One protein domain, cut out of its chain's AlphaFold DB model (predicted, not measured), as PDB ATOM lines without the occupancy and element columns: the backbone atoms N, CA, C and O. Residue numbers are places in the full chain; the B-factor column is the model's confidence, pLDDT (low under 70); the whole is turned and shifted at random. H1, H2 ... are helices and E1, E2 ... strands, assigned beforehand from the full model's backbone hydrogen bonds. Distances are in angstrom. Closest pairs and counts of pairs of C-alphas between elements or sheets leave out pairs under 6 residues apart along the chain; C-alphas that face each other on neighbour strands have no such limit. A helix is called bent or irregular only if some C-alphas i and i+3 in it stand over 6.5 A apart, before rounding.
ATOM      1  N   ILE A  38     -62.567  -5.207  23.888       87.75
ATOM      2  CA  ILE A  38     -61.423  -5.837  23.227       87.75
ATOM      3  C   ILE A  38     -61.164  -5.095  21.918       87.75
ATOM      4  O   ILE A  38     -62.037  -5.009  21.058       87.75
ATOM      5  N   GLU A  39     -59.958  -4.562  21.776       92.69
ATOM      6  CA  GLU A  39     -59.447  -4.004  20.528       92.69
ATOM      7  C   GLU A  39     -58.519  -5.039  19.888       92.69
ATOM      8  O   GLU A  39     -57.557  -5.487  20.515       92.69
ATOM      9  N   ILE A  40     -58.811  -5.430  18.649       93.88
ATOM     10  CA  ILE A  40     -57.984  -6.370  17.890       93.88
ATOM     11  C   ILE A  40     -57.123  -5.578  16.904       93.88
ATOM     12  O   ILE A  40     -57.624  -4.703  16.201       93.88
ATOM     13  N   LYS A  41     -55.823  -5.882  16.862       96.19
ATOM     14  CA  LYS A  41     -54.860  -5.346  15.888       96.19
ATOM     15  C   LYS A  41     -54.176  -6.482  15.134       96.19
ATOM     16  O   LYS A  41     -54.028  -7.570  15.695       96.19
ATOM     17  N   GLY A  42     -53.737  -6.217  13.904       96.00
ATOM     18  CA  GLY A  42     -53.152  -7.233  13.026       96.00
ATOM     19  C   GLY A  42     -54.186  -8.264  12.568       96.00
ATOM     20  O   GLY A  42     -53.936  -9.468  12.609       96.00
ATOM     21  N   GLU A  43     -55.394  -7.821  12.201       94.94
ATOM     22  CA  GLU A  43     -56.456  -8.740  11.762       94.94
ATOM     23  C   GLU A  43     -56.078  -9.488  10.478       94.94
ATOM     24  O   GLU A  43     -56.447 -10.647  10.308       94.94
ATOM     25  N   GLU A  44     -55.306  -8.852   9.602       95.38
ATOM     26  CA  GLU A  44     -54.723  -9.434   8.399       95.38
ATOM     27  C   GLU A  44     -53.749 -10.578   8.716       95.38
ATOM     28  O   GLU A  44     -53.834 -11.637   8.094       95.38
ATOM     29  N   ASN A  45     -52.908 -10.416   9.741       97.00
ATOM     30  CA  ASN A  45     -51.979 -11.445  10.214       97.00
ATOM     31  C   ASN A  45     -52.739 -12.640  10.803       97.00
ATOM     32  O   ASN A  45     -52.439 -13.802  10.515       97.00
ATOM     33  N   LEU A  46     -53.781 -12.361  11.595       95.31
ATOM     34  CA  LEU A  46     -54.679 -13.391  12.107       95.31
ATOM     35  C   LEU A  46     -55.393 -14.130  10.967       95.31
ATOM     36  O   LEU A  46     -55.539 -15.351  11.025       95.31
ATOM     37  N   GLN A  47     -55.824 -13.416   9.924       94.69
ATOM     38  CA  GLN A  47     -56.473 -14.019   8.763       94.69
ATOM     39  C   GLN A  47     -55.513 -14.932   7.987       94.69
ATOM     40  O   GLN A  47     -55.891 -16.053   7.656       94.69
ATOM     41  N   GLU A  48     -54.261 -14.512   7.778       95.44
ATOM     42  CA  GLU A  48     -53.215 -15.345   7.170       95.44
ATOM     43  C   GLU A  48     -52.988 -16.644   7.961       95.44
ATOM     44  O   GLU A  48     -52.949 -17.738   7.384       95.44
ATOM     45  N   PHE A  49     -52.908 -16.544   9.291       94.81
ATOM     46  CA  PHE A  49     -52.781 -17.703  10.173       94.81
ATOM     47  C   PHE A  49     -53.992 -18.641  10.070       94.81
ATOM     48  O   PHE A  49     -53.842 -19.857   9.948       94.81
ATOM     49  N   VAL A  50     -55.206 -18.091  10.069       92.69
ATOM     50  CA  VAL A  50     -56.447 -18.861   9.907       92.69
ATOM     51  C   VAL A  50     -56.490 -19.571   8.551       92.69
ATOM     52  O   VAL A  50     -56.857 -20.743   8.483       92.69
ATOM     53  N   ASP A  51     -56.067 -18.914   7.475       91.94
ATOM     54  CA  ASP A  51     -56.025 -19.517   6.141       91.94
ATOM     55  C   ASP A  51     -54.947 -20.600   6.025       91.94
ATOM     56  O   ASP A  51     -55.088 -21.555   5.258       91.94
ATOM     57  N   HIS A  52     -53.865 -20.498   6.795       92.25
ATOM     58  CA  HIS A  52     -52.914 -21.592   6.962       92.25
ATOM     59  C   HIS A  52     -53.557 -22.811   7.647       92.25
ATOM     60  O   HIS A  52     -53.461 -23.921   7.119       92.25
ATOM     61  N   LEU A  53     -54.292 -22.610   8.745       90.56
ATOM     62  CA  LEU A  53     -55.017 -23.689   9.429       90.56
ATOM     63  C   LEU A  53     -56.079 -24.337   8.525       90.56
ATOM     64  O   LEU A  53     -56.177 -25.560   8.466       90.56
ATOM     65  N   ARG A  54     -56.820 -23.539   7.740       88.31
ATOM     66  CA  ARG A  54     -57.804 -24.038   6.755       88.31
ATOM     67  C   ARG A  54     -57.203 -24.948   5.689       88.31
ATOM     68  O   ARG A  54     -57.888 -25.824   5.170       88.31
ATOM     69  N   ARG A  55     -55.920 -24.772   5.375       88.31
ATOM     70  CA  ARG A  55     -55.171 -25.615   4.431       88.31
ATOM     71  C   ARG A  55     -54.595 -26.884   5.079       88.31
ATOM     72  O   ARG A  55     -53.808 -27.579   4.439       88.31
ATOM     73  N   GLY A  56     -54.974 -27.186   6.323       87.50
ATOM     74  CA  GLY A  56     -54.465 -28.325   7.091       87.50
ATOM     75  C   GLY A  56     -53.102 -28.067   7.736       87.50
ATOM     76  O   GLY A  56     -52.404 -29.014   8.093       87.50
ATOM     77  N   GLY A  57     -52.695 -26.800   7.846       89.56
ATOM     78  CA  GLY A  57     -51.505 -26.400   8.589       89.56
ATOM     79  C   GLY A  57     -51.684 -26.514  10.104       89.56
ATOM     80  O   GLY A  57     -52.804 -26.642  10.602       89.56
ATOM     81  N   SER A  58     -50.574 -26.438  10.832       90.50
ATOM     82  CA  SER A  58     -50.538 -26.404  12.296       90.50
ATOM     83  C   SER A  58     -50.083 -25.031  12.781       90.50
ATOM     84  O   SER A  58     -49.399 -24.286  12.084       90.50
ATOM     85  N   GLY A  59     -50.466 -24.669  13.999       92.25
ATOM     86  CA  GLY A  59     -50.248 -23.331  14.522       92.25
ATOM     87  C   GLY A  59     -49.735 -23.323  15.952       92.25
ATOM     88  O   GLY A  59     -50.215 -24.074  16.796       92.25
ATOM     89  N   VAL A  60     -48.806 -22.419  16.254       93.75
ATOM     90  CA  VAL A  60     -48.408 -22.080  17.624       93.75
ATOM     91  C   VAL A  60     -48.823 -20.647  17.915       93.75
ATOM     92  O   VAL A  60     -48.383 -19.718  17.247       93.75
ATOM     93  N   LEU A  61     -49.653 -20.457  18.934       95.44
ATOM     94  CA  LEU A  61     -50.064 -19.149  19.428       95.44
ATOM     95  C   LEU A  61     -49.155 -18.771  20.596       95.44
ATOM     96  O   LEU A  61     -49.153 -19.455  21.623       95.44
ATOM     97  N   SER A  62     -48.396 -17.685  20.452       95.38
ATOM     98  CA  SER A  62     -47.391 -17.261  21.429       95.38
ATOM     99  C   SER A  62     -47.718 -15.906  22.072       95.38
ATOM    100  O   SER A  62     -47.076 -14.899  21.751       95.38
ATOM    101  N   PRO A  63     -48.696 -15.845  22.998       95.69
ATOM    102  CA  PRO A  63     -48.982 -14.627  23.742       95.69
ATOM    103  C   PRO A  63     -47.947 -14.348  24.835       95.69
ATOM    104  O   PRO A  63     -47.514 -15.266  25.545       95.69
ATOM    105  N   ASN A  64     -47.628 -13.067  25.052       94.56
ATOM    106  CA  ASN A  64     -47.036 -12.641  26.323       94.56
ATOM    107  C   ASN A  64     -47.979 -12.960  27.492       94.56
ATOM    108  O   ASN A  64     -49.199 -13.044  27.331       94.56
ATOM    109  N   HIS A  65     -47.418 -13.132  28.688       91.12
ATOM    110  CA  HIS A  65     -48.197 -13.606  29.832       91.12
ATOM    111  C   HIS A  65     -48.566 -12.477  30.809       91.12
ATOM    112  O   HIS A  65     -47.843 -12.173  31.760       91.12
ATOM    113  N   MET A  66     -49.737 -11.877  30.623       87.31
ATOM    114  CA  MET A  66     -50.296 -10.827  31.481       87.31
ATOM    115  C   MET A  66     -51.144 -11.402  32.619       87.31
ATOM    116  O   MET A  66     -50.988 -11.048  33.795       87.31
ATOM    117  N   THR A  67     -52.041 -12.327  32.293       83.38
ATOM    118  CA  THR A  67     -52.981 -12.949  33.221       83.38
ATOM    119  C   THR A  67     -53.098 -14.444  32.997       83.38
ATOM    120  O   THR A  67     -52.453 -15.042  32.156       83.38
ATOM    121  N   MET A  68     -53.906 -15.105  33.812       78.06
ATOM    122  CA  MET A  68     -54.142 -16.536  33.635       78.06
ATOM    123  C   MET A  68     -55.199 -16.864  32.585       78.06
ATOM    124  O   MET A  68     -55.375 -18.034  32.271       78.06
ATOM    125  N   LEU A  69     -55.900 -15.845  32.087       78.75
ATOM    126  CA  LEU A  69     -56.946 -15.992  31.087       78.75
ATOM    127  C   LEU A  69     -56.425 -15.732  29.674       78.75
ATOM    128  O   LEU A  69     -57.158 -15.995  28.732       78.75
ATOM    129  N   ASP A  70     -55.181 -15.269  29.514       85.94
ATOM    130  CA  ASP A  70     -54.609 -14.942  28.202       85.94
ATOM    131  C   ASP A  70     -54.747 -16.089  27.192       85.94
ATOM    132  O   ASP A  70     -55.204 -15.827  26.081       85.94
ATOM    133  N   PRO A  71     -54.451 -17.361  27.546       83.06
ATOM    134  CA  PRO A  71     -54.602 -18.445  26.582       83.06
ATOM    135  C   PRO A  71     -56.056 -18.658  26.153       83.06
ATOM    136  O   PRO A  71     -56.300 -18.977  24.996       83.06
ATOM    137  N   MET A  72     -57.017 -18.459  27.063       82.00
ATOM    138  CA  MET A  72     -58.449 -18.592  26.761       82.00
ATOM    139  C   MET A  72     -58.924 -17.433  25.895       82.00
ATOM    140  O   MET A  72     -59.558 -17.663  24.878       82.00
ATOM    141  N   LEU A  73     -58.543 -16.203  26.246       85.31
ATOM    142  CA  LEU A  73     -58.851 -15.010  25.463       85.31
ATOM    143  C   LEU A  73     -58.396 -15.174  24.009       85.31
ATOM    144  O   LEU A  73     -59.171 -14.945  23.085       85.31
ATOM    145  N   VAL A  74     -57.148 -15.598  23.807       90.12
ATOM    146  CA  VAL A  74     -56.600 -15.804  22.466       90.12
ATOM    147  C   VAL A  74     -57.305 -16.957  21.751       90.12
ATOM    148  O   VAL A  74     -57.688 -16.798  20.593       90.12
ATOM    149  N   ALA A  75     -57.502 -18.097  22.420       85.06
ATOM    150  CA  ALA A  75     -58.173 -19.249  21.824       85.06
ATOM    151  C   ALA A  75     -59.604 -18.910  21.376       85.06
ATOM    152  O   ALA A  75     -59.967 -19.224  20.245       85.06
ATOM    153  N   SER A  76     -60.384 -18.196  22.197       83.06
ATOM    154  CA  SER A  76     -61.741 -17.764  21.844       83.06
ATOM    155  C   SER A  76     -61.745 -16.799  20.648       83.06
ATOM    156  O   SER A  76     -62.590 -16.943  19.767       83.06
ATOM    157  N   ILE A  77     -60.782 -15.867  20.546       88.56
ATOM    158  CA  ILE A  77     -60.660 -14.970  19.374       88.56
ATOM    159  C   ILE A  77     -60.356 -15.769  18.099       88.56
ATOM    160  O   ILE A  77     -61.020 -15.585  17.077       88.56
ATOM    161  N   VAL A  78     -59.373 -16.674  18.153       87.88
ATOM    162  CA  VAL A  78     -58.981 -17.506  17.004       87.88
ATOM    163  C   VAL A  78     -60.133 -18.419  16.583       87.88
ATOM    164  O   VAL A  78     -60.464 -18.493  15.401       87.88
ATOM    165  N   LYS A  79     -60.809 -19.056  17.545       84.12
ATOM    166  CA  LYS A  79     -61.980 -19.908  17.312       84.12
ATOM    167  C   LYS A  79     -63.148 -19.138  16.697       84.12
ATOM    168  O   LYS A  79     -63.788 -19.652  15.793       84.12
ATOM    169  N   ALA A  80     -63.408 -17.905  17.134       84.19
ATOM    170  CA  ALA A  80     -64.455 -17.072  16.546       84.19
ATOM    171  C   ALA A  80     -64.182 -16.726  15.068       84.19
ATOM    172  O   ALA A  80     -65.125 -16.566  14.294       84.19
ATOM    173  N   LYS A  81     -62.908 -16.627  14.662       84.50
ATOM    174  CA  LYS A  81     -62.505 -16.404  13.260       84.50
ATOM    175  C   LYS A  81     -62.472 -17.700  12.436       84.50
ATOM    176  O   LYS A  81     -62.773 -17.671  11.244       84.50
ATOM    177  N   LEU A  82     -62.154 -18.835  13.059       77.62
ATOM    178  CA  LEU A  82     -62.289 -20.177  12.484       77.62
ATOM    179  C   LEU A  82     -63.767 -20.602  12.517       77.62
ATOM    180  O   LEU A  82     -64.172 -21.393  13.366       77.62
ATOM    181  N   SER A  83     -64.604 -20.071  11.622       68.50
ATOM    182  CA  SER A  83     -65.990 -20.550  11.512       68.50
ATOM    183  C   SER A  83     -66.021 -22.081  11.392       68.50
ATOM    184  O   SER A  83     -65.322 -22.670  10.566       68.50
ATOM    185  N   VAL A  84     -66.860 -22.726  12.208       56.50
ATOM    186  CA  VAL A  84     -67.003 -24.193  12.318       56.50
ATOM    187  C   VAL A  84     -67.355 -24.857  10.979       56.50
ATOM    188  O   VAL A  84     -67.103 -26.043  10.798       56.50
ATOM    189  N   SER A  85     -67.911 -24.098  10.032       61.00
ATOM    190  CA  SER A  85     -68.287 -24.558   8.692       61.00
ATOM    191  C   SER A  85     -67.122 -24.754   7.721       61.00
ATOM    192  O   SER A  85     -67.315 -25.395   6.690       61.00
ATOM    193  N   ASP A  86     -65.946 -24.189   8.005       63.38
ATOM    194  CA  ASP A  86     -64.916 -23.976   6.979       63.38
ATOM    195  C   ASP A  86     -63.791 -25.019   7.005       63.38
ATOM    196  O   ASP A  86     -62.879 -24.954   6.180       63.38
ATOM    197  N   LEU A  87     -63.820 -25.963   7.951       69.12
ATOM    198  CA  LEU A  87     -62.745 -26.931   8.157       69.12
ATOM    199  C   LEU A  87     -63.241 -28.365   7.933       69.12
ATOM    200  O   LEU A  87     -64.260 -28.743   8.512       69.12
ATOM    201  N   PRO A  88     -62.522 -29.182   7.139       67.44
ATOM    202  CA  PRO A  88     -62.855 -30.596   6.970       67.44
ATOM    203  C   PRO A  88     -62.697 -31.380   8.282       67.44
ATOM    204  O   PRO A  88     -63.475 -32.293   8.543       67.44
ATOM    205  N   GLU A  89     -61.743 -30.978   9.127       79.19
ATOM    206  CA  GLU A  89     -61.547 -31.463  10.493       79.19
ATOM    207  C   GLU A  89     -61.139 -30.286  11.382       79.19
ATOM    208  O   GLU A  89     -60.350 -29.435  10.968       79.19
ATOM    209  N   GLN A  90     -61.682 -30.206  12.601       81.62
ATOM    210  CA  GLN A  90     -61.290 -29.144  13.525       81.62
ATOM    211  C   GLN A  90     -59.897 -29.415  14.100       81.62
ATOM    212  O   GLN A  90     -59.696 -30.483  14.687       81.62
ATOM    213  N   PRO A  91     -58.956 -28.454  14.001       85.62
ATOM    214  CA  PRO A  91     -57.662 -28.573  14.637       85.62
ATOM    215  C   PRO A  91     -57.819 -28.796  16.133       85.62
ATOM    216  O   PRO A  91     -58.586 -28.100  16.809       85.62
ATOM    217  N   ARG A  92     -57.050 -29.740  16.666       89.56
ATOM    218  CA  ARG A  92     -57.015 -29.985  18.103       89.56
ATOM    219  C   ARG A  92     -56.376 -28.785  18.797       89.56
ATOM    220  O   ARG A  92     -55.232 -28.434  18.504       89.56
ATOM    221  N   ILE A 190     -53.503 -26.540  17.149       92.75
ATOM    222  CA  ILE A 190     -53.277 -25.172  17.611       92.75
ATOM    223  C   ILE A 190     -52.703 -25.256  19.024       92.75
ATOM    224  O   ILE A 190     -53.414 -25.611  19.962       92.75
ATOM    225  N   LEU A 191     -51.420 -24.935  19.185       92.88
ATOM    226  CA  LEU A 191     -50.725 -24.955  20.470       92.88
ATOM    227  C   LEU A 191     -50.604 -23.543  21.053       92.88
ATOM    228  O   LEU A 191     -49.820 -22.732  20.570       92.88
ATOM    229  N   GLY A 192     -51.326 -23.252  22.128       94.00
ATOM    230  CA  GLY A 192     -51.151 -22.038  22.921       94.00
ATOM    231  C   GLY A 192     -50.018 -22.176  23.935       94.00
ATOM    232  O   GLY A 192     -50.054 -23.044  24.815       94.00
ATOM    233  N   VAL A 193     -49.021 -21.294  23.856       93.19
ATOM    234  CA  VAL A 193     -47.867 -21.308  24.760       93.19
ATOM    235  C   VAL A 193     -47.349 -19.904  25.061       93.19
ATOM    236  O   VAL A 193     -46.917 -19.175  24.182       93.19
ATOM    237  N   SER A 194     -47.304 -19.535  26.340       93.38
ATOM    238  CA  SER A 194     -46.569 -18.341  26.763       93.38
ATOM    239  C   SER A 194     -45.100 -18.688  26.988       93.38
ATOM    240  O   SER A 194     -44.757 -19.304  28.001       93.38
ATOM    241  N   ILE A 195     -44.231 -18.277  26.062       91.62
ATOM    242  CA  ILE A 195     -42.800 -18.640  26.037       91.62
ATOM    243  C   ILE A 195     -42.076 -18.269  27.344       91.62
ATOM    244  O   ILE A 195     -41.231 -19.014  27.850       91.62
ATOM    245  N   GLU A 196     -42.447 -17.140  27.939       89.81
ATOM    246  CA  GLU A 196     -41.894 -16.621  29.195       89.81
ATOM    247  C   GLU A 196     -42.220 -17.519  30.408       89.81
ATOM    248  O   GLU A 196     -41.519 -17.527  31.427       89.81
ATOM    249  N   GLY A 197     -43.326 -18.273  30.328       85.88
ATOM    250  CA  GLY A 197     -43.824 -19.213  31.336       85.88
ATOM    251  C   GLY A 197     -44.217 -18.615  32.694       85.88
ATOM    252  O   GLY A 197     -44.628 -19.356  33.594       85.88
ATOM    253  N   THR A 198     -44.106 -17.299  32.879       84.94
ATOM    254  CA  THR A 198     -44.509 -16.578  34.091       84.94
ATOM    255  C   THR A 198     -45.174 -15.260  33.738       84.94
ATOM    256  O   THR A 198     -44.830 -14.645  32.744       84.94
ATOM    257  N   ARG A 199     -46.093 -14.810  34.597       86.44
ATOM    258  CA  ARG A 199     -46.673 -13.470  34.492       86.44
ATOM    259  C   ARG A 199     -45.680 -12.427  34.986       86.44
ATOM    260  O   ARG A 199     -45.132 -12.595  36.083       86.44
ATOM    261  N   SER A 200     -45.527 -11.335  34.255       78.44
ATOM    262  CA  SER A 200     -44.627 -10.230  34.604       78.44
ATOM    263  C   SER A 200     -45.227  -8.883  34.195       78.44
ATOM    264  O   SER A 200     -46.212  -8.810  33.473       78.44
ATOM    265  N   ASN A 201     -44.678  -7.789  34.736       80.62
ATOM    266  CA  ASN A 201     -45.105  -6.427  34.377       80.62
ATOM    267  C   ASN A 201     -44.432  -5.927  33.076       80.62
ATOM    268  O   ASN A 201     -44.496  -4.742  32.776       80.62
ATOM    269  N   GLY A 202     -43.760  -6.824  32.362       88.38
ATOM    270  CA  GLY A 202     -43.008  -6.634  31.127       88.38
ATOM    271  C   GLY A 202     -42.402  -7.980  30.730       88.38
ATOM    272  O   GLY A 202     -42.435  -8.907  31.545       88.38
ATOM    273  N   LEU A 203     -41.874  -8.114  29.520       92.38
ATOM    274  CA  LEU A 203     -41.434  -9.416  29.015       92.38
ATOM    275  C   LEU A 203     -40.283 -10.004  29.854       92.38
ATOM    276  O   LEU A 203     -39.326  -9.316  30.217       92.38
ATOM    277  N   ALA A 204     -40.390 -11.281  30.194       92.06
ATOM    278  CA  ALA A 204     -39.410 -12.084  30.901       92.06
ATOM    279  C   ALA A 204     -38.699 -13.046  29.930       92.06
ATOM    280  O   ALA A 204     -39.246 -13.377  28.882       92.06
ATOM    281  N   PRO A 205     -37.494 -13.535  30.270       91.00
ATOM    282  CA  PRO A 205     -36.772 -14.471  29.414       91.00
ATOM    283  C   PRO A 205     -37.566 -15.747  29.121       91.00
ATOM    284  O   PRO A 205     -38.301 -16.249  29.981       91.00
ATOM    285  N   ALA A 206     -37.338 -16.323  27.941       90.19
ATOM    286  CA  ALA A 206     -37.893 -17.618  27.567       90.19
ATOM    287  C   ALA A 206     -37.561 -18.723  28.588       90.19
ATOM    288  O   ALA A 206     -36.432 -18.846  29.075       90.19
ATOM    289  N   GLN A 207     -38.533 -19.592  28.891       87.38
ATOM    290  CA  GLN A 207     -38.270 -20.775  29.713       87.38
ATOM    291  C   GLN A 207     -37.443 -21.805  28.939       87.38
ATOM    292  O   GLN A 207     -37.739 -22.135  27.792       87.38
ATOM    293  N   SER A 208     -36.486 -22.434  29.623       79.94
ATOM    294  CA  SER A 208     -35.625 -23.476  29.044       79.94
ATOM    295  C   SER A 208     -36.391 -24.662  28.439       79.94
ATOM    296  O   SER A 208     -35.894 -25.307  27.523       79.94
ATOM    297  N   GLY A 209     -37.594 -24.966  28.940       78.06
ATOM    298  CA  GLY A 209     -38.442 -26.040  28.410       78.06
ATOM    299  C   GLY A 209     -38.955 -25.761  26.994       78.06
ATOM    300  O   GLY A 209     -39.109 -26.690  26.205       78.06
ATOM    301  N   ILE A 210     -39.134 -24.489  26.628       85.12
ATOM    302  CA  ILE A 210     -39.678 -24.089  25.324       85.12
ATOM    303  C   ILE A 210     -38.738 -24.456  24.176       85.12
ATOM    304  O   ILE A 210     -39.193 -24.832  23.101       85.12
ATOM    305  N   PHE A 211     -37.427 -24.469  24.417       83.75
ATOM    306  CA  PHE A 211     -36.433 -24.885  23.424       83.75
ATOM    307  C   PHE A 211     -36.676 -26.295  22.882       83.75
ATOM    308  O   PHE A 211     -36.332 -26.586  21.737       83.75
ATOM    309  N   ARG A 212     -37.274 -27.181  23.689       82.25
ATOM    310  CA  ARG A 212     -37.630 -28.525  23.234       82.25
ATOM    311  C   ARG A 212     -38.813 -28.505  22.263       82.25
ATOM    312  O   ARG A 212     -38.779 -29.258  21.300       82.25
ATOM    313  N   ILE A 213     -39.787 -27.613  22.465       80.94
ATOM    314  CA  ILE A 213     -40.902 -27.414  21.524       80.94
ATOM    315  C   ILE A 213     -40.341 -26.993  20.164       80.94
ATOM    316  O   ILE A 213     -40.570 -27.673  19.175       80.94
ATOM    317  N   PHE A 214     -39.508 -25.949  20.136       81.88
ATOM    318  CA  PHE A 214     -38.892 -25.454  18.900       81.88
ATOM    319  C   PHE A 214     -38.068 -26.506  18.158       81.88
ATOM    320  O   PHE A 214     -38.064 -26.520  16.935       81.88
ATOM    321  N   ARG A 215     -37.370 -27.394  18.875       80.56
ATOM    322  CA  ARG A 215     -36.616 -28.487  18.245       80.56
ATOM    323  C   ARG A 215     -37.529 -29.517  17.578       80.56
ATOM    324  O   ARG A 215     -37.162 -30.071  16.551       80.56
ATOM    325  N   ASN A 216     -38.685 -29.791  18.166       73.38
ATOM    326  CA  ASN A 216     -39.611 -30.785  17.636       73.38
ATOM    327  C   ASN A 216     -40.457 -30.226  16.487       73.38
ATOM    328  O   ASN A 216     -40.788 -30.964  15.568       73.38
ATOM    329  N   LEU A 217     -40.749 -28.922  16.499       71.44
ATOM    330  CA  LEU A 217     -41.444 -28.244  15.401       71.44
ATOM    331  C   LEU A 217     -40.640 -28.236  14.091       71.44
ATOM    332  O   LEU A 217     -41.235 -28.129  13.029       71.44
ATOM    333  N   GLN A 218     -39.317 -28.434  14.148       66.38
ATOM    334  CA  GLN A 218     -38.456 -28.588  12.960       66.38
ATOM    335  C   GLN A 218     -38.816 -29.800  12.098       66.38
ATOM    336  O   GLN A 218     -38.352 -29.907  10.970       66.38
ATOM    337  N   VAL A 219     -39.559 -30.758  12.657       56.50
ATOM    338  CA  VAL A 219     -39.837 -32.032  11.994       56.50
ATOM    339  C   VAL A 219     -40.922 -31.881  10.919       56.50
ATOM    340  O   VAL A 219     -40.998 -32.731  10.035       56.50
ATOM    341  N   GLU A 220     -41.708 -30.793  10.921       59.62
ATOM    342  CA  GLU A 220     -42.778 -30.581   9.940       59.62
ATOM    343  C   GLU A 220     -42.822 -29.150   9.370       59.62
ATOM    344  O   GLU A 220     -43.143 -28.194  10.074       59.62
ATOM    345  N   ASP A 221     -42.627 -29.027   8.048       62.34
ATOM    346  CA  ASP A 221     -42.654 -27.789   7.230       62.34
ATOM    347  C   ASP A 221     -43.978 -26.991   7.265       62.34
ATOM    348  O   ASP A 221     -44.154 -26.010   6.542       62.34
ATOM    349  N   LYS A 222     -44.960 -27.409   8.068       80.12
ATOM    350  CA  LYS A 222     -46.332 -26.884   8.036       80.12
ATOM    351  C   LYS A 222     -46.777 -26.221   9.333       80.12
ATOM    352  O   LYS A 222     -47.979 -26.070   9.514       80.12
ATOM    353  N   THR A 223     -45.863 -25.850  10.228       89.56
ATOM    354  CA  THR A 223     -46.244 -25.113  11.441       89.56
ATOM    355  C   THR A 223     -45.874 -23.639  11.343       89.56
ATOM    356  O   THR A 223     -44.697 -23.303  11.216       89.56
ATOM    357  N   LEU A 224     -46.870 -22.759  11.469       93.56
ATOM    358  CA  LEU A 224     -46.645 -21.328  11.682       93.56
ATOM    359  C   LEU A 224     -46.692 -20.983  13.168       93.56
ATOM    360  O   LEU A 224     -47.517 -21.499  13.922       93.56
ATOM    361  N   MET A 225     -45.827 -20.070  13.592       94.62
ATOM    362  CA  MET A 225     -45.841 -19.497  14.932       94.62
ATOM    363  C   MET A 225     -46.312 -18.050  14.845       94.62
ATOM    364  O   MET A 225     -45.790 -17.268  14.059       94.62
ATOM    365  N   MET A 226     -47.306 -17.693  15.649       96.81
ATOM    366  CA  MET A 226     -47.878 -16.354  15.687       96.81
ATOM    367  C   MET A 226     -47.512 -15.685  17.017       96.81
ATOM    368  O   MET A 226     -48.028 -16.105  18.065       96.81
ATOM    369  N   PRO A 227     -46.622 -14.674  17.018       96.94
ATOM    370  CA  PRO A 227     -46.387 -13.851  18.196       96.94
ATOM    371  C   PRO A 227     -47.640 -13.021  18.486       96.94
ATOM    372  O   PRO A 227     -48.291 -12.505  17.577       96.94
ATOM    373  N   ILE A 228     -48.010 -12.905  19.760       97.25
ATOM    374  CA  ILE A 228     -49.216 -12.179  20.172       97.25
ATOM    375  C   ILE A 228     -48.871 -11.271  21.348       97.25
ATOM    376  O   ILE A 228     -48.302 -11.710  22.350       97.25
ATOM    377  N   ALA A 229     -49.232  -9.997  21.232       95.94
ATOM    378  CA  ALA A 229     -49.091  -9.009  22.289       95.94
ATOM    379  C   ALA A 229     -50.453  -8.672  22.900       95.94
ATOM    380  O   ALA A 229     -51.395  -8.292  22.215       95.94
ATOM    381  N   ILE A 230     -50.544  -8.787  24.218       94.25
ATOM    382  CA  ILE A 230     -51.721  -8.494  25.027       94.25
ATOM    383  C   ILE A 230     -51.362  -7.372  25.991       94.25
ATOM    384  O   ILE A 230     -50.388  -7.458  26.748       94.25
ATOM    385  N   GLN A 231     -52.188  -6.330  26.000       91.50
ATOM    386  CA  GLN A 231     -52.070  -5.183  26.897       91.50
ATOM    387  C   GLN A 231     -53.434  -4.772  27.466       91.50
ATOM    388  O   GLN A 231     -54.481  -5.287  27.082       91.50
ATOM    389  N   GLY A 232     -53.427  -3.852  28.431       84.62
ATOM    390  CA  GLY A 232     -54.648  -3.343  29.069       84.62
ATOM    391  C   GLY A 232     -55.165  -4.200  30.227       84.62
ATOM    392  O   GLY A 232     -55.823  -3.678  31.126       84.62
ATOM    393  N   ILE A 233     -54.771  -5.476  30.320       73.44
ATOM    394  CA  ILE A 233     -55.120  -6.330  31.462       73.44
ATOM    395  C   ILE A 233     -54.122  -6.124  32.610       73.44
ATOM    396  O   ILE A 233     -53.174  -6.886  32.806       73.44
ATOM    397  N   ARG A 234     -54.302  -5.060  33.403       64.62
ATOM    398  CA  ARG A 234     -53.554  -4.918  34.666       64.62
ATOM    399  C   ARG A 234     -54.077  -5.925  35.697       64.62
ATOM    400  O   ARG A 234     -55.201  -6.402  35.606       64.62
ATOM    401  N   ARG A 235     -53.280  -6.204  36.744       54.31
ATOM    402  CA  ARG A 235     -53.554  -7.157  37.859       54.31
ATOM    403  C   ARG A 235     -54.941  -7.054  38.525       54.31
ATOM    404  O   ARG A 235     -55.273  -7.884  39.366       54.31
ATOM    405  N   ARG A 236     -55.708  -6.015  38.210       54.75
ATOM    406  CA  ARG A 236     -57.084  -5.793  38.626       54.75
ATOM    407  C   ARG A 236     -57.967  -5.924  37.386       54.75
ATOM    408  O   ARG A 236     -58.180  -4.909  36.731       54.75
ATOM    409  N   PRO A 237     -58.465  -7.131  37.060       52.19
ATOM    410  CA  PRO A 237     -59.324  -7.315  35.900       52.19
ATOM    411  C   PRO A 237     -60.484  -6.316  35.895       52.19
ATOM    412  O   PRO A 237     -60.796  -5.818  34.837       52.19
ATOM    413  N   TRP A 238     -61.018  -5.915  37.055       52.62
ATOM    414  CA  TRP A 238     -62.191  -5.043  37.224       52.62
ATOM    415  C   TRP A 238     -62.060  -3.555  36.826       52.62
ATOM    416  O   TRP A 238     -63.016  -2.804  37.042       52.62
ATOM    417  N   ASP A 239     -60.935  -3.095  36.272       59.38
ATOM    418  CA  ASP A 239     -60.832  -1.719  35.758       59.38
ATOM    419  C   ASP A 239     -61.410  -1.614  34.336       59.38
ATOM    420  O   ASP A 239     -60.706  -1.722  33.336       59.38
ATOM    421  N   LYS A 240     -62.729  -1.406  34.255       60.75
ATOM    422  CA  LYS A 240     -63.512  -1.405  33.003       60.75
ATOM    423  C   LYS A 240     -63.179  -0.273  32.021       60.75
ATOM    424  O   LYS A 240     -63.802  -0.201  30.968       60.75
ATOM    425  N   LYS A 241     -62.290   0.662  32.373       67.75
ATOM    426  CA  LYS A 241     -62.033   1.859  31.555       67.75
ATOM    427  C   LYS A 241     -60.946   1.670  30.504       67.75
ATOM    428  O   LYS A 241     -60.911   2.446  29.556       67.75
ATOM    429  N   THR A 242     -60.066   0.687  30.676       76.19
ATOM    430  CA  THR A 242     -58.957   0.465  29.742       76.19
ATOM    431  C   THR A 242     -59.307  -0.703  28.826       76.19
ATOM    432  O   THR A 242     -59.554  -1.792  29.348       76.19
ATOM    433  N   PRO A 243     -59.353  -0.511  27.495       85.31
ATOM    434  CA  PRO A 243     -59.559  -1.618  26.578       85.31
ATOM    435  C   PRO A 243     -58.422  -2.628  26.682       85.31
ATOM    436  O   PRO A 243     -57.261  -2.278  26.911       85.31
ATOM    437  N   VAL A 244     -58.780  -3.898  26.524       88.88
ATOM    438  CA  VAL A 244     -57.815  -4.974  26.338       88.88
ATOM    439  C   VAL A 244     -57.439  -4.963  24.873       88.88
ATOM    440  O   VAL A 244     -58.302  -5.168  24.027       88.88
ATOM    441  N   VAL A 245     -56.173  -4.717  24.561       93.25
ATOM    442  CA  VAL A 245     -55.719  -4.766  23.169       93.25
ATOM    443  C   VAL A 245     -54.996  -6.082  22.953       93.25
ATOM    444  O   VAL A 245     -54.078  -6.407  23.711       93.25
ATOM    445  N   VAL A 246     -55.421  -6.820  21.933       95.44
ATOM    446  CA  VAL A 246     -54.777  -8.044  21.459       95.44
ATOM    447  C   VAL A 246     -54.235  -7.761  20.065       95.44
ATOM    448  O   VAL A 246     -54.995  -7.493  19.138       95.44
ATOM    449  N   HIS A 247     -52.916  -7.778  19.931       96.75
ATOM    450  CA  HIS A 247     -52.207  -7.517  18.688       96.75
ATOM    451  C   HIS A 247     -51.583  -8.818  18.182       96.75
ATOM    452  O   HIS A 247     -50.750  -9.417  18.866       96.75
ATOM    453  N   PHE A 248     -52.026  -9.261  17.010       97.31
ATOM    454  CA  PHE A 248     -51.493 -10.422  16.308       97.31
ATOM    455  C   PHE A 248     -50.365  -9.981  15.375       97.31
ATOM    456  O   PHE A 248     -50.597  -9.225  14.432       97.31
ATOM    457  N   GLY A 249     -49.147 -10.443  15.646       96.81
ATOM    458  CA  GLY A 249     -48.012 -10.188  14.766       96.81
ATOM    459  C   GLY A 249     -48.010 -11.145  13.583       96.81
ATOM    460  O   GLY A 249     -48.752 -12.134  13.566       96.81
ATOM    461  N   LYS A 250     -47.159 -10.858  12.599       96.44
ATOM    462  CA  LYS A 250     -47.035 -11.681  11.400       96.44
ATOM    463  C   LYS A 250     -46.754 -13.154  11.754       96.44
ATOM    464  O   LYS A 250     -45.817 -13.424  12.511       96.44
ATOM    465  N   PRO A 251     -47.517 -14.120  11.209       96.50
ATOM    466  CA  PRO A 251     -47.192 -15.533  11.345       96.50
ATOM    467  C   PRO A 251     -45.835 -15.830  10.706       96.50
ATOM    468  O   PRO A 251     -45.573 -15.429   9.575       96.50
ATOM    469  N   VAL A 252     -44.976 -16.548  11.420       94.62
ATOM    470  CA  VAL A 252     -43.620 -16.872  10.968       94.62
ATOM    471  C   VAL A 252     -43.385 -18.373  10.979       94.62
ATOM    472  O   VAL A 252     -43.815 -19.090  11.886       94.62
ATOM    473  N   SER A 253     -42.697 -18.863   9.954       93.25
ATOM    474  CA  SER A 253     -42.250 -20.250   9.895       93.25
ATOM    475  C   SER A 253     -41.087 -20.501  10.854       93.25
ATOM    476  O   SER A 253     -40.367 -19.590  11.271       93.25
ATOM    477  N   HIS A 254     -40.863 -21.771  11.184       90.31
ATOM    478  CA  HIS A 254     -39.711 -22.168  11.990       90.31
ATOM    479  C   HIS A 254     -38.369 -21.756  11.348       90.31
ATOM    480  O   HIS A 254     -37.467 -21.287  12.047       90.31
ATOM    481  N   ASP A 255     -38.250 -21.866  10.024       91.19
ATOM    482  CA  ASP A 255     -37.033 -21.512   9.285       91.19
ATOM    483  C   ASP A 255     -36.729 -20.013   9.328       91.19
ATOM    484  O   ASP A 255     -35.576 -19.622   9.521       91.19
ATOM    485  N   GLU A 256     -37.755 -19.165   9.218       92.50
ATOM    486  CA  GLU A 256     -37.602 -17.718   9.382       92.50
ATOM    487  C   GLU A 256     -37.093 -17.373  10.783       92.50
ATOM    488  O   GLU A 256     -36.151 -16.590  10.919       92.50
ATOM    489  N   ILE A 257     -37.647 -18.012  11.819       92.75
ATOM    490  CA  ILE A 257     -37.212 -17.806  13.204       92.75
ATOM    491  C   ILE A 257     -35.750 -18.223  13.384       92.75
ATOM    492  O   ILE A 257     -34.975 -17.494  14.003       92.75
ATOM    493  N   VAL A 258     -35.348 -19.389  12.870       92.38
ATOM    494  CA  VAL A 258     -33.956 -19.861  12.979       92.38
ATOM    495  C   VAL A 258     -32.999 -18.958  12.210       92.38
ATOM    496  O   VAL A 258     -31.912 -18.663  12.709       92.38
ATOM    497  N   SER A 259     -33.403 -18.504  11.025       92.94
ATOM    498  CA  SER A 259     -32.627 -17.578  10.203       92.94
ATOM    499  C   SER A 259     -32.394 -16.250  10.930       92.94
ATOM    500  O   SER A 259     -31.246 -15.819  11.076       92.94
ATOM    501  N   ASP A 260     -33.450 -15.643  11.479       93.81
ATOM    502  CA  ASP A 260     -33.338 -14.416  12.271       93.81
ATOM    503  C   ASP A 260     -32.517 -14.653  13.552       93.81
ATOM    504  O   ASP A 260     -31.635 -13.855  13.878       93.81
ATOM    505  N   ALA A 261     -32.715 -15.779  14.242       93.38
ATOM    506  CA  ALA A 261     -31.942 -16.121  15.434       93.38
ATOM    507  C   ALA A 261     -30.435 -16.173  15.134       93.38
ATOM    508  O   ALA A 261     -29.635 -15.553  15.837       93.38
ATOM    509  N   ALA A 262     -30.045 -16.851  14.051       94.25
ATOM    510  CA  ALA A 262     -28.654 -16.939  13.620       94.25
ATOM    511  C   ALA A 262     -28.086 -15.572  13.209       94.25
ATOM    512  O   ALA A 262     -26.963 -15.237  13.585       94.25
ATOM    513  N   LYS A 263     -28.866 -14.770  12.474       93.31
ATOM    514  CA  LYS A 263     -28.454 -13.447  11.986       93.31
ATOM    515  C   LYS A 263     -28.127 -12.477  13.121       93.31
ATOM    516  O   LYS A 263     -27.152 -11.738  13.016       93.31
ATOM    517  N   TYR A 264     -28.930 -12.474  14.182       90.81
ATOM    518  CA  TYR A 264     -28.818 -11.505  15.279       90.81
ATOM    519  C   TYR A 264     -28.154 -12.072  16.542       90.81
ATOM    520  O   TYR A 264     -28.104 -11.394  17.565       90.81
ATOM    521  N   GLY A 265     -27.634 -13.304  16.497       92.44
ATOM    522  CA  GLY A 265     -27.008 -13.940  17.661       92.44
ATOM    523  C   GLY A 265     -27.989 -14.202  18.809       92.44
ATOM    524  O   GLY A 265     -27.610 -14.131  19.978       92.44
ATOM    525  N   LEU A 266     -29.248 -14.483  18.476       92.81
ATOM    526  CA  LEU A 266     -30.342 -14.747  19.407       92.81
ATOM    527  C   LEU A 266     -30.645 -16.246  19.478       92.81
ATOM    528  O   LEU A 266     -30.176 -17.044  18.664       92.81
ATOM    529  N   THR A 267     -31.479 -16.646  20.437       93.06
ATOM    530  CA  THR A 267     -32.103 -17.970  20.392       93.06
ATOM    531  C   THR A 267     -33.454 -17.924  19.665       93.06
ATOM    532  O   THR A 267     -34.098 -16.877  19.661       93.06
ATOM    533  N   PRO A 268     -33.944 -19.038  19.082       93.38
ATOM    534  CA  PRO A 268     -35.250 -19.045  18.414       93.38
ATOM    535  C   PRO A 268     -36.424 -18.562  19.296       93.38
ATOM    536  O   PRO A 268     -37.231 -17.769  18.818       93.38
ATOM    537  N   PRO A 269     -36.519 -18.930  20.593       93.56
ATOM    538  CA  PRO A 269     -37.533 -18.350  21.475       93.56
ATOM    539  C   PRO A 269     -37.403 -16.833  21.686       93.56
ATOM    540  O   PRO A 269     -38.424 -16.162  21.833       93.56
ATOM    541  N   ASP A 270     -36.180 -16.287  21.699       93.75
ATOM    542  CA  ASP A 270     -35.962 -14.841  21.857       93.75
ATOM    543  C   ASP A 270     -36.510 -14.060  20.663       93.75
ATOM    544  O   ASP A 270     -37.081 -12.991  20.854       93.75
ATOM    545  N   VAL A 271     -36.386 -14.607  19.450       94.31
ATOM    546  CA  VAL A 271     -36.938 -14.006  18.227       94.31
ATOM    547  C   VAL A 271     -38.446 -13.794  18.364       94.31
ATOM    548  O   VAL A 271     -38.911 -12.673  18.171       94.31
ATOM    549  N   LEU A 272     -39.210 -14.816  18.778       94.00
ATOM    550  CA  LEU A 272     -40.661 -14.667  18.970       94.00
ATOM    551  C   LEU A 272     -41.010 -13.663  20.072       94.00
ATOM    552  O   LEU A 272     -41.914 -12.850  19.890       94.00
ATOM    553  N   ILE A 273     -40.298 -13.682  21.204       94.88
ATOM    554  CA  ILE A 273     -40.568 -12.711  22.272       94.88
ATOM    555  C   ILE A 273     -40.257 -11.284  21.803       94.88
ATOM    556  O   ILE A 273     -40.996 -10.362  22.141       94.88
ATOM    557  N   LEU A 274     -39.209 -11.080  21.006       94.56
ATOM    558  CA  LEU A 274     -38.865  -9.767  20.463       94.56
ATOM    559  C   LEU A 274     -39.867  -9.269  19.418       94.56
ATOM    560  O   LEU A 274     -40.147  -8.072  19.382       94.56
ATOM    561  N   GLN A 275     -40.449 -10.159  18.611       95.19
ATOM    562  CA  GLN A 275     -41.586  -9.807  17.752       95.19
ATOM    563  C   GLN A 275     -42.781  -9.359  18.609       95.19
ATOM    564  O   GLN A 275     -43.371  -8.309  18.358       95.19
ATOM    565  N   THR A 276     -43.070 -10.072  19.706       95.31
ATOM    566  CA  THR A 276     -44.064  -9.631  20.695       95.31
ATOM    567  C   THR A 276     -43.707  -8.283  21.331       95.31
ATOM    568  O   THR A 276     -44.582  -7.438  21.503       95.31
ATOM    569  N   ALA A 277     -42.434  -8.038  21.646       94.62
ATOM    570  CA  ALA A 277     -41.959  -6.774  22.205       94.62
ATOM    571  C   ALA A 277     -42.188  -5.599  21.249       94.62
ATOM    572  O   ALA A 277     -42.660  -4.553  21.680       94.62
ATOM    573  N   GLY A 278     -41.928  -5.783  19.952       93.56
ATOM    574  CA  GLY A 278     -42.143  -4.749  18.939       93.56
ATOM    575  C   GLY A 278     -43.608  -4.323  18.769       93.56
ATOM    576  O   GLY A 278     -43.872  -3.237  18.261       93.56
ATOM    577  N   MET A 279     -44.555  -5.139  19.241       94.69
ATOM    578  CA  MET A 279     -45.987  -4.822  19.281       94.69
ATOM    579  C   MET A 279     -46.442  -4.155  20.587       94.69
ATOM    580  O   MET A 279     -47.592  -3.717  20.684       94.69
ATOM    581  N   LEU A 280     -45.573  -4.110  21.599       93.31
ATOM    582  CA  LEU A 280     -45.855  -3.588  22.932       93.31
ATOM    583  C   LEU A 280     -45.210  -2.207  23.145       93.31
ATOM    584  O   LEU A 280     -44.169  -1.910  22.557       93.31
ATOM    585  N   PRO A 281     -45.776  -1.375  24.040       91.69
ATOM    586  CA  PRO A 281     -45.113  -0.163  24.513       91.69
ATOM    587  C   PRO A 281     -43.742  -0.457  25.143       91.69
ATOM    588  O   PRO A 281     -43.572  -1.493  25.794       91.69
ATOM    589  N   ASP A 282     -42.798   0.480  25.017       92.31
ATOM    590  CA  ASP A 282     -41.416   0.340  25.505       92.31
ATOM    591  C   ASP A 282     -41.344  -0.036  26.996       92.31
ATOM    592  O   ASP A 282     -40.519  -0.853  27.412       92.31
ATOM    593  N   GLU A 283     -42.251   0.489  27.826       91.25
ATOM    594  CA  GLU A 283     -42.302   0.168  29.255       91.25
ATOM    595  C   GLU A 283     -42.633  -1.305  29.556       91.25
ATOM    596  O   GLU A 283     -42.410  -1.770  30.677       91.25
ATOM    597  N   MET A 284     -43.158  -2.046  28.575       92.62
ATOM    598  CA  MET A 284     -43.491  -3.467  28.680       92.62
ATOM    599  C   MET A 284     -42.409  -4.387  28.103       92.62
ATOM    600  O   MET A 284     -42.524  -5.603  28.254       92.62
ATOM    601  N   HIS A 285     -41.330  -3.862  27.511       93.81
ATOM    602  CA  HIS A 285     -40.269  -4.699  26.924       93.81
ATOM    603  C   HIS A 285     -39.503  -5.521  27.967       93.81
ATOM    604  O   HIS A 285     -38.956  -6.572  27.646       93.81
ATOM    605  N   GLY A 286     -39.486  -5.088  29.231       93.06
ATOM    606  CA  GLY A 286     -38.895  -5.852  30.333       93.06
ATOM    607  C   GLY A 286     -37.431  -6.230  30.073       93.06
ATOM    608  O   GLY A 286     -36.598  -5.358  29.837       93.06
ATOM    609  N   TYR A 287     -37.120  -7.529  30.125       91.44
ATOM    610  CA  TYR A 287     -35.785  -8.071  29.835       91.44
ATOM    611  C   TYR A 287     -35.288  -7.693  28.432       91.44
ATOM    612  O   TYR A 287     -34.097  -7.460  28.247       91.44
ATOM    613  N   TYR A 288     -36.198  -7.577  27.466       92.06
ATOM    614  CA  TYR A 288     -35.876  -7.352  26.060       92.06
ATOM    615  C   TYR A 288     -35.740  -5.867  25.681       92.06
ATOM    616  O   TYR A 288     -35.478  -5.557  24.527       92.06
ATOM    617  N   GLY A 289     -35.852  -4.939  26.640       89.69
ATOM    618  CA  GLY A 289     -35.630  -3.503  26.402       89.69
ATOM    619  C   GLY A 289     -34.150  -3.081  26.349       89.69
ATOM    620  O   GLY A 289     -33.849  -1.906  26.129       89.69
ATOM    621  N   GLY A 290     -33.216  -4.011  26.587       87.38
ATOM    622  CA  GLY A 290     -31.769  -3.761  26.607       87.38
ATOM    623  C   GLY A 290     -31.190  -3.302  25.262       87.38
ATOM    624  O   GLY A 290     -31.777  -3.521  24.203       87.38
ATOM    625  N   LYS A 291     -30.007  -2.667  25.291       82.12
ATOM    626  CA  LYS A 291     -29.323  -2.160  24.079       82.12
ATOM    627  C   LYS A 291     -28.987  -3.276  23.092       82.12
ATOM    628  O   LYS A 291     -29.012  -3.051  21.890       82.12
ATOM    629  N   GLU A 292     -28.692  -4.456  23.615       84.62
ATOM    630  CA  GLU A 292     -28.385  -5.674  22.872       84.62
ATOM    631  C   GLU A 292     -29.531  -6.145  21.961       84.62
ATOM    632  O   GLU A 292     -29.274  -6.851  20.994       84.62
ATOM    633  N   PHE A 293     -30.772  -5.716  22.215       89.62
ATOM    634  CA  PHE A 293     -31.948  -6.104  21.431       89.62
ATOM    635  C   PHE A 293     -32.461  -5.003  20.498       89.62
ATOM    636  O   PHE A 293     -33.315  -5.256  19.648       89.62
ATOM    637  N   GLN A 294     -31.938  -3.781  20.631       83.50
ATOM    638  CA  GLN A 294     -32.445  -2.606  19.920       83.50
ATOM    639  C   GLN A 294     -32.369  -2.766  18.403       83.50
ATOM    640  O   GLN A 294     -33.309  -2.395  17.712       83.50
ATOM    641  N   GLU A 295     -31.292  -3.353  17.874       82.50
ATOM    642  CA  GLU A 295     -31.153  -3.571  16.429       82.50
ATOM    643  C   GLU A 295     -32.294  -4.431  15.865       82.50
ATOM    644  O   GLU A 295     -32.887  -4.081  14.842       82.50
ATOM    645  N   TYR A 296     -32.660  -5.505  16.570       84.69
ATOM    646  CA  TYR A 296     -33.781  -6.356  16.181       84.69
ATOM    647  C   TYR A 296     -35.122  -5.620  16.319       84.69
ATOM    648  O   TYR A 296     -35.935  -5.635  15.393       84.69
ATOM    649  N   LEU A 297     -35.343  -4.927  17.441       83.19
ATOM    650  CA  LEU A 297     -36.566  -4.149  17.669       83.19
ATOM    651  C   LEU A 297     -36.761  -3.061  16.605       83.19
ATOM    652  O   LEU A 297     -37.874  -2.870  16.118       83.19
ATOM    653  N   PHE A 298     -35.685  -2.390  16.181       79.81
ATOM    654  CA  PHE A 298     -35.730  -1.397  15.107       79.81
ATOM    655  C   PHE A 298     -36.083  -2.003  13.747       79.81
ATOM    656  O   PHE A 298     -36.816  -1.365  12.993       79.81
ATOM    657  N   LYS A 299     -35.579  -3.202  13.416       82.19
ATOM    658  CA  LYS A 299     -35.977  -3.929  12.196       82.19
ATOM    659  C   LYS A 299     -37.482  -4.187  12.221       82.19
ATOM    660  O   LYS A 299     -38.188  -3.748  11.319       82.19
ATOM    661  N   TYR A 300     -37.964  -4.817  13.288       74.69
ATOM    662  CA  TYR A 300     -39.360  -5.232  13.395       74.69
ATOM    663  C   TYR A 300     -40.326  -4.038  13.394       74.69
ATOM    664  O   TYR A 300     -41.290  -4.009  12.636       74.69
ATOM    665  N   ALA A 301     -40.012  -2.973  14.139       72.88
ATOM    666  CA  ALA A 301     -40.825  -1.757  14.172       72.88
ATOM    667  C   ALA A 301     -40.929  -1.026  12.817       72.88
ATOM    668  O   ALA A 301     -41.799  -0.170  12.657       72.88
ATOM    669  N   ARG A 302     -40.034  -1.305  11.857       72.62
ATOM    670  CA  ARG A 302     -40.109  -0.771  10.485       72.62
ATOM    671  C   ARG A 302     -40.915  -1.654   9.538       72.62
ATOM    672  O   ARG A 302     -41.381  -1.134   8.535       72.62
ATOM    673  N   GLU A 303     -41.011  -2.948   9.820       73.88
ATOM    674  CA  GLU A 303     -41.726  -3.922   8.987       73.88
ATOM    675  C   GLU A 303     -43.229  -3.969   9.325       73.88
ATOM    676  O   GLU A 303     -44.028  -4.282   8.451       73.88
ATOM    677  N   GLU A 304     -43.613  -3.588  10.550       61.22
ATOM    678  CA  GLU A 304     -44.997  -3.630  11.070       61.22
ATOM    679  C   GLU A 304     -45.711  -2.256  11.103       61.22
ATOM    680  O   GLU A 304     -46.767  -2.111  11.721       61.22
ATOM    681  N   ARG A 305     -45.125  -1.217  10.492       53.56
ATOM    682  CA  ARG A 305     -45.744   0.113  10.312       53.56
ATOM    683  C   ARG A 305     -46.143   0.332   8.863       53.56
ATOM    684  O   ARG A 305     -47.195   0.975   8.660       53.56
TER     685      ARG A 305
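What this domain is: This is residues 38 to 92 and 190 to 305 of the 305 residues of an uncharacterized protein of Candidatus Gottesmanbacteria bacterium GW2011_GWA2_47_9 (UniProt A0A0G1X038). A twisted, curled sheet of five strands has helices on both faces: it curls round H2 on one face, and H5 crosses the other face slantwise, over E4 and E2. H3, H4 and H7 pack on H5, while H1 packs on the sheet and touches H2. The printed part has 171 residues, with seven named helices and five named strands along the chain as E1 H1 E2 H2 E3 H3 E4 E5 H4 H5 H6 H7. The mixed sheet has the order E1, E5, E4, E2, E3, and the class is mixed, helices and strands. The whole is compact, with a radius of gyration of the C-alphas of 15.5 A and spans of 47 by 43 by 32 A.

How they stand to each other: Strand beside strand, the sheet runs E1 (residues 38 to 41), E5 (244 to 248), E4 (223 to 231), E2 (58 to 63) and E3 (190 to 192). E5 and E4, a hairpin, are antiparallel, with N 229 and O 247 within hydrogen-bond range at 2.9 A. The other neighbour pairs are parallel: N 39 and O 244 of E1 and E5 are 2.9 A apart, N 60 and O 224 of E2 and E4 2.8 A, and N 61 and O 191 of E2 and E3 2.8 A. H2, residues 70 to 81, and H5, residues 268 to 278, are on opposite faces, in three layers with the sheet between them. H5 has a height over the sheet of 8.7 A; its closest C-alphas to E4 are those of Thr 276 and Ala 229, 5.3 A apart. H1, residues 43 to 54, touches H2 with residues 46 to 50 alone, about perpendicular at 75 degrees; the closest C-alphas, of Val 50 and Lys 81, are 7.3 A apart. H5 is the hub. It touches H4, residues 254 to 264, at 81 degrees, about perpendicular, closest at the C-alphas of Pro 268 and Ala 261, 5.3 A. It touches H7, residues 291 to 303, at a steep tilt of 66 degrees, the same way, closest at the C-alphas of Gly 278 and Leu 297, 5.8 A. It touches H3, residues 210 to 217, closest at the C-alphas of Pro 269 and Phe 211, 6.9 A; their tilt of 72 degrees is only just about perpendicular. H3 only grazes the sheet; E3, H3 and E4 make a split strand-helix-strand unit, two parallel strands with E2 between them, its crossover right-handed. H6, residues 286 to 289, is close to but not clearly touching H5. Every O i to N i+4 pair is within hydrogen-bond range in H1, H2, H3 and H4; in H5 6 of 7 are and in H7 7 of 9, and H6 is too short for such a pair.

Where its parts are: E1 begins at C-alpha 38, (-61.423, -5.837, 23.227). E4 is 25.9 A long, H7 19.6 A, H2 17.0 A and E2 16.5 A. H7 is irregular, C-alphas 292 and 295 being 7.3 A apart, and ends at C-alpha 303, (-41.726, -3.922, 8.987).

The domain as a whole: The C-alphas farthest apart, of Ser 85 and Lys 291, are 47.5 A apart. Residues 93 to 189 are not printed, and C-alphas 92 and 190 are 6.1 A apart across the cut. The links E3 to H3 and E4 to E5 are long. The mean pLDDT of the printed part is 85.8; residues 83 to 88, 218 to 221, 234 to 241 and 304 to 305 are under 70.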